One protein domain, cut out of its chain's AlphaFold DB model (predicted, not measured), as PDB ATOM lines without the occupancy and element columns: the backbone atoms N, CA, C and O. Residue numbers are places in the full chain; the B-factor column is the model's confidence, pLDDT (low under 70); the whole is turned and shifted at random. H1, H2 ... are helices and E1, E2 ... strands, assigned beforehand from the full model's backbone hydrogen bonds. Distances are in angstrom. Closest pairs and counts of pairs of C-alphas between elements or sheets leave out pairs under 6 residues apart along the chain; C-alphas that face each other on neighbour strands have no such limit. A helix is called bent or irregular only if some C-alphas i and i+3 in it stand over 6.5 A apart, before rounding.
ATOM      1  N   ILE A 268     151.214 138.750 160.869       78.56
ATOM      2  CA  ILE A 268     151.854 137.691 161.660       78.56
ATOM      3  C   ILE A 268     152.210 138.226 163.043       78.56
ATOM      4  O   ILE A 268     152.496 139.410 163.207       78.56
ATOM      5  N   ARG A 269     152.169 137.375 164.069       79.88
ATOM      6  CA  ARG A 269     152.595 137.773 165.415       79.88
ATOM      7  C   ARG A 269     154.113 137.928 165.443       79.88
ATOM      8  O   ARG A 269     154.820 137.028 164.998       79.88
ATOM      9  N   ALA A 270     154.606 139.010 166.042       81.38
ATOM     10  CA  ALA A 270     156.040 139.236 166.241       81.38
ATOM     11  C   ALA A 270     156.711 138.069 166.996       81.38
ATOM     12  O   ALA A 270     157.807 137.638 166.645       81.38
ATOM     13  N   SER A 271     156.004 137.471 167.963       77.56
ATOM     14  CA  SER A 271     156.469 136.291 168.706       77.56
ATOM     15  C   SER A 271     156.636 135.029 167.851       77.56
ATOM     16  O   SER A 271     157.355 134.118 168.252       77.56
ATOM     17  N   SER A 272     155.992 134.958 166.685       76.00
ATOM     18  CA  SER A 272     156.089 133.824 165.760       76.00
ATOM     19  C   SER A 272     157.269 133.938 164.791       76.00
ATOM     20  O   SER A 272     157.573 132.966 164.105       76.00
ATOM     21  N   VAL A 273     157.955 135.087 164.750       79.00
ATOM     22  CA  VAL A 273     159.113 135.336 163.874       79.00
ATOM     23  C   VAL A 273     160.356 135.800 164.646       79.00
ATOM     24  O   VAL A 273     160.937 136.838 164.337       79.00
ATOM     25  N   PRO A 274     160.845 135.029 165.639       77.12
ATOM     26  CA  PRO A 274     162.034 135.414 166.411       77.12
ATOM     27  C   PRO A 274     163.302 135.515 165.546       77.12
ATOM     28  O   PRO A 274     164.246 136.227 165.891       77.12
ATOM     29  N   PHE A 275     163.322 134.833 164.398       77.69
ATOM     30  CA  PHE A 275     164.410 134.871 163.421       77.69
ATOM     31  C   PHE A 275     164.508 136.205 162.664       77.69
ATOM     32  O   PHE A 275     165.564 136.492 162.113       77.69
ATOM     33  N   PHE A 276     163.490 137.074 162.709       80.81
ATOM     34  CA  PHE A 276     163.584 138.432 162.150       80.81
ATOM     35  C   PHE A 276     164.647 139.286 162.855       80.81
ATOM     36  O   PHE A 276     165.127 140.261 162.290       80.81
ATOM     37  N   ASN A 277     165.089 138.900 164.056       81.19
ATOM     38  CA  ASN A 277     166.207 139.552 164.734       81.19
ATOM     39  C   ASN A 277     167.565 139.325 164.027       81.19
ATOM     40  O   ASN A 277     168.568 139.914 164.420       81.19
ATOM     41  N   GLN A 278     167.629 138.464 163.006       80.06
ATOM     42  CA  GLN A 278     168.854 138.176 162.253       80.06
ATOM     43  C   GLN A 278     169.142 139.209 161.152       80.06
ATOM     44  O   GLN A 278     170.294 139.342 160.749       80.06
ATOM     45  N   THR A 279     168.138 139.971 160.704       82.62
ATOM     46  CA  THR A 279     168.296 141.028 159.691       82.62
ATOM     47  C   THR A 279     167.987 142.399 160.288       82.62
ATOM     48  O   THR A 279     167.120 142.547 161.149       82.62
ATOM     49  N   ALA A 280     168.679 143.443 159.822       83.25
ATOM     50  CA  ALA A 280     168.441 144.810 160.300       83.25
ATOM     51  C   ALA A 280     167.005 145.290 159.995       83.25
ATOM     52  O   ALA A 280     166.397 146.005 160.794       83.25
ATOM     53  N   ALA A 281     166.442 144.851 158.863       81.62
ATOM     54  CA  ALA A 281     165.067 145.144 158.469       81.62
ATOM     55  C   ALA A 281     164.035 144.418 159.356       81.62
ATOM     56  O   ALA A 281     163.038 145.019 159.763       81.62
ATOM     57  N   GLY A 282     164.292 143.159 159.726       82.00
ATOM     58  CA  GLY A 282     163.439 142.404 160.644       82.00
ATOM     59  C   GLY A 282     163.488 142.937 162.081       82.00
ATOM     60  O   GLY A 282     162.442 143.049 162.722       82.00
ATOM     61  N   GLN A 283     164.658 143.377 162.559       84.94
ATOM     62  CA  GLN A 283     164.818 144.044 163.860       84.94
ATOM     63  C   GLN A 283     163.984 145.324 163.972       84.94
ATOM     64  O   GLN A 283     163.300 145.536 164.974       84.94
ATOM     65  N   ALA A 284     164.004 146.165 162.934       84.94
ATOM     66  CA  ALA A 284     163.198 147.381 162.895       84.94
ATOM     67  C   ALA A 284     161.692 147.068 162.953       84.94
ATOM     68  O   ALA A 284     160.946 147.746 163.654       84.94
ATOM     69  N   ARG A 285     161.244 146.005 162.271       82.81
ATOM     70  CA  ARG A 285     159.835 145.575 162.273       82.81
ATOM     71  C   ARG A 285     159.388 145.001 163.613       82.81
ATOM     72  O   ARG A 285     158.292 145.326 164.060       82.81
ATOM     73  N   LEU A 286     160.232 144.204 164.269       83.50
ATOM     74  CA  LEU A 286     159.970 143.702 165.621       83.50
ATOM     75  C   LEU A 286     159.838 144.856 166.619       83.50
ATOM     76  O   LEU A 286     158.857 144.921 167.352       83.50
ATOM     77  N   LYS A 287     160.764 145.820 166.570       84.25
ATOM     78  CA  LYS A 287     160.729 147.009 167.426       84.25
ATOM     79  C   LYS A 287     159.481 147.864 167.182       84.25
ATOM     80  O   LYS A 287     158.829 148.271 168.134       84.25
ATOM     81  N   ASN A 288     159.095 148.072 165.923       82.56
ATOM     82  CA  ASN A 288     157.862 148.791 165.590       82.56
ATOM     83  C   ASN A 288     156.604 148.055 166.089       82.56
ATOM     84  O   ASN A 288     155.639 148.698 166.491       82.56
ATOM     85  N   ALA A 289     156.591 146.718 166.065       80.19
ATOM     86  CA  ALA A 289     155.477 145.921 166.584       80.19
ATOM     87  C   ALA A 289     155.392 145.953 168.123       80.19
ATOM     88  O   ALA A 289     154.293 145.883 168.673       80.19
ATOM     89  N   GLU A 290     156.531 146.078 168.809       78.19
ATOM     90  CA  GLU A 290     156.606 146.288 170.261       78.19
ATOM     91  C   GLU A 290     156.192 147.716 170.657       78.19
ATOM     92  O   GLU A 290     155.459 147.894 171.625       78.19
ATOM     93  N   GLU A 291     156.600 148.731 169.891       78.06
ATOM     94  CA  GLU A 291     156.255 150.140 170.138       78.06
ATOM     95  C   GLU A 291     154.767 150.451 169.891       78.06
ATOM     96  O   GLU A 291     154.207 151.328 170.547       78.06
ATOM     97  N   ASN A 292     154.114 149.720 168.980       70.19
ATOM     98  CA  ASN A 292     152.697 149.902 168.644       70.19
ATOM     99  C   ASN A 292     151.719 149.101 169.535       70.19
ATOM    100  O   ASN A 292     150.511 149.176 169.304       70.19
ATOM    101  N   ASP A 293     152.208 148.348 170.531       57.06
ATOM    102  CA  ASP A 293     151.432 147.571 171.529       57.06
ATOM    103  C   ASP A 293     150.448 146.523 170.952       57.06
ATOM    104  O   ASP A 293     149.652 145.917 171.670       57.06
ATOM    105  N   ASP A 294     150.489 146.261 169.642       68.25
ATOM    106  CA  ASP A 294     149.647 145.257 168.991       68.25
ATOM    107  C   ASP A 294     150.388 143.930 168.746       68.25
ATOM    108  O   ASP A 294     149.750 142.872 168.655       68.25
ATOM    109  N   GLY A 295     151.727 143.944 168.725       76.56
ATOM    110  CA  GLY A 295     152.566 142.756 168.549       76.56
ATOM    111  C   GLY A 295     152.337 142.049 167.210       76.56
ATOM    112  O   GLY A 295     152.543 140.833 167.109       76.56
ATOM    113  N   TRP A 296     151.854 142.783 166.204       79.06
ATOM    114  CA  TRP A 296     151.533 142.273 164.874       79.06
ATOM    115  C   TRP A 296     152.394 142.955 163.810       79.06
ATOM    116  O   TRP A 296     152.495 144.177 163.752       79.06
ATOM    117  N   ILE A 297     152.960 142.150 162.919       80.06
ATOM    118  CA  ILE A 297     153.749 142.590 161.771       80.06
ATOM    119  C   ILE A 297     152.911 142.374 160.515       80.06
ATOM    120  O   ILE A 297     152.334 141.300 160.330       80.06
ATOM    121  N   ASP A 298     152.840 143.384 159.657       79.62
ATOM    122  CA  ASP A 298     152.176 143.268 158.363       79.62
ATOM    123  C   ASP A 298     153.051 142.465 157.389       79.62
ATOM    124  O   ASP A 298     154.251 142.713 157.263       79.62
ATOM    125  N   VAL A 299     152.441 141.500 156.698       73.88
ATOM    126  CA  VAL A 299     153.086 140.709 155.644       73.88
ATOM    127  C   VAL A 299     152.920 141.452 154.319       73.88
ATOM    128  O   VAL A 299     151.927 141.296 153.605       73.88
ATOM    129  N   ASP A 300     153.880 142.321 154.038       73.25
ATOM    130  CA  ASP A 300     154.041 143.110 152.817       73.25
ATOM    131  C   ASP A 300     155.310 142.682 152.047       73.25
ATOM    132  O   ASP A 300     155.946 141.689 152.397       73.25
ATOM    133  N   GLY A 301     155.658 143.405 150.974       69.06
ATOM    134  CA  GLY A 301     156.815 143.098 150.121       69.06
ATOM    135  C   GLY A 301     158.123 142.993 150.904       69.06
ATOM    136  O   GLY A 301     158.764 141.952 150.850       69.06
ATOM    137  N   ASP A 302     158.459 143.989 151.730       74.31
ATOM    138  CA  ASP A 302     159.714 143.929 152.491       74.31
ATOM    139  C   ASP A 302     159.707 142.810 153.548       74.31
ATOM    140  O   ASP A 302     160.761 142.287 153.902       74.31
ATOM    141  N   CYS A 303     158.538 142.421 154.077       75.31
ATOM    142  CA  CYS A 303     158.449 141.244 154.940       75.31
ATOM    143  C   CYS A 303     158.819 139.965 154.179       75.31
ATOM    144  O   CYS A 303     159.507 139.113 154.736       75.31
ATOM    145  N   ILE A 304     158.353 139.832 152.933       73.88
ATOM    146  CA  ILE A 304     158.658 138.706 152.040       73.88
ATOM    147  C   ILE A 304     160.148 138.704 151.676       73.88
ATOM    148  O   ILE A 304     160.774 137.651 151.738       73.88
ATOM    149  N   ASP A 305     160.738 139.871 151.417       74.75
ATOM    150  CA  ASP A 305     162.173 140.000 151.132       74.75
ATOM    151  C   ASP A 305     163.037 139.552 152.323       74.75
ATOM    152  O   ASP A 305     164.064 138.909 152.135       74.75
ATOM    153  N   ILE A 306     162.600 139.809 153.566       78.00
ATOM    154  CA  ILE A 306     163.276 139.298 154.773       78.00
ATOM    155  C   ILE A 306     163.194 137.766 154.847       78.00
ATOM    156  O   ILE A 306     164.157 137.115 155.255       78.00
ATOM    157  N   PHE A 307     162.056 137.171 154.475       73.75
ATOM    158  CA  PHE A 307     161.948 135.713 154.388       73.75
ATOM    159  C   PHE A 307     162.872 135.147 153.305       73.75
ATOM    160  O   PHE A 307     163.454 134.085 153.520       73.75
ATOM    161  N   ASP A 308     163.030 135.840 152.177       73.31
ATOM    162  CA  ASP A 308     163.908 135.421 151.081       73.31
ATOM    163  C   ASP A 308     165.389 135.539 151.465       73.31
ATOM    164  O   ASP A 308     166.148 134.583 151.314       73.31
ATOM    165  N   GLU A 309     165.779 136.655 152.093       75.31
ATOM    166  CA  GLU A 309     167.128 136.889 152.628       75.31
ATOM    167  C   GLU A 309     167.534 135.812 153.646       75.31
ATOM    168  O   GLU A 309     168.685 135.373 153.684       75.31
ATOM    169  N   LEU A 310     166.578 135.344 154.452       72.00
ATOM    170  CA  LEU A 310     166.791 134.280 155.430       72.00
ATOM    171  C   LEU A 310     166.670 132.866 154.839       72.00
ATOM    172  O   LEU A 310     166.829 131.890 155.572       72.00
ATOM    173  N   GLY A 311     166.394 132.732 153.536       65.50
ATOM    174  CA  GLY A 311     166.201 131.443 152.865       65.50
ATOM    175  C   GLY A 311     164.957 130.683 153.338       65.50
ATOM    176  O   GLY A 311     164.868 129.469 153.168       65.50
TER     177      GLY A 311
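What this domain is: This is residues 268 to 311 of the 372 residues of the protein "HMG box domain-containing protein" of Penicillium brasilianum (UniProt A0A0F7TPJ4). The longest helix, H2, has the short helix H1 at a corner by its first residues; after H2 the backbone folds back through the short strand E1 to H3, which comes near residues 281 to 282 of H2. The first printed residues, 268 to 269, run beside E1 as a short antiparallel pairing, and the contacts between the helices are few. The printed part has 44 residues, with three named helices and one named strand in the order H1, H2, E1, H3, and its class is mostly helix. It is compact, with a radius of gyration of the C-alphas of 9.4 A, and elongated, with spans of 28 by 18 by 15 A.

Where its parts are: H2 is residues 280 to 291, 16.5 A from first to last C-alpha, from (168.441, 144.810, 160.300) to (156.255, 150.140, 170.138). H1 is residues 274 to 278, 8.5 A long, and begins with C-alpha 274 at (162.034, 135.414, 166.411). H1 is neither bent nor irregular, but only just: C-alphas 274 and 277 are 6.1 A apart. E1 is residues 296 to 298, 6.6 A long. H3 is residues 301 to 309, 12.3 A long, and ends with C-alpha 309 at (167.128, 136.889, 152.628).

How they stand to each other: H2 and H1 touch only at the corner by their link, H2 with residues 282 to 286 alone; their closest C-alphas are those of Phe 276 and Gly 282, 4.3 A apart. H2 and H3 only just touch, with 3 pairs of C-alphas within 8 A, and H2 does so with residues 281 to 282 alone. Their closest C-alphas are those of Gly 282 and Ile 306, 6.6 A apart. H2 and H3 stand at a steep tilt of 50 degrees, opposite ways. The closest C-alphas of H2 and E1 are those of Ala 289 and Trp 296, 5.6 A apart. E1 pairs with no named strand, but its residues 296 to 297 pair antiparallel with residues 268 to 269. H1 and H3 are close but not clearly touching, with the C-alphas of Phe 276 and Ile 306 the closest at 7.4 A. H1 and E1 are apart, and E1 and H3 meet only through their link. In H2 and H3 every O i to N i+4 pair is within hydrogen-bond range; in H1 0 of 1 is, beside 2 of 2 O i to N i+3 pairs.

The domain as a whole: The two C-alphas farthest apart are those of Asp 293 and Gly 311, at 28.8 A. The printed part has no cut, and the links H1 to H2, H2 to E1 and E1 to H3 are tight. The mean pLDDT of the printed part is 77.3, and the residues under 70 are 293 to 294, 301 and 311.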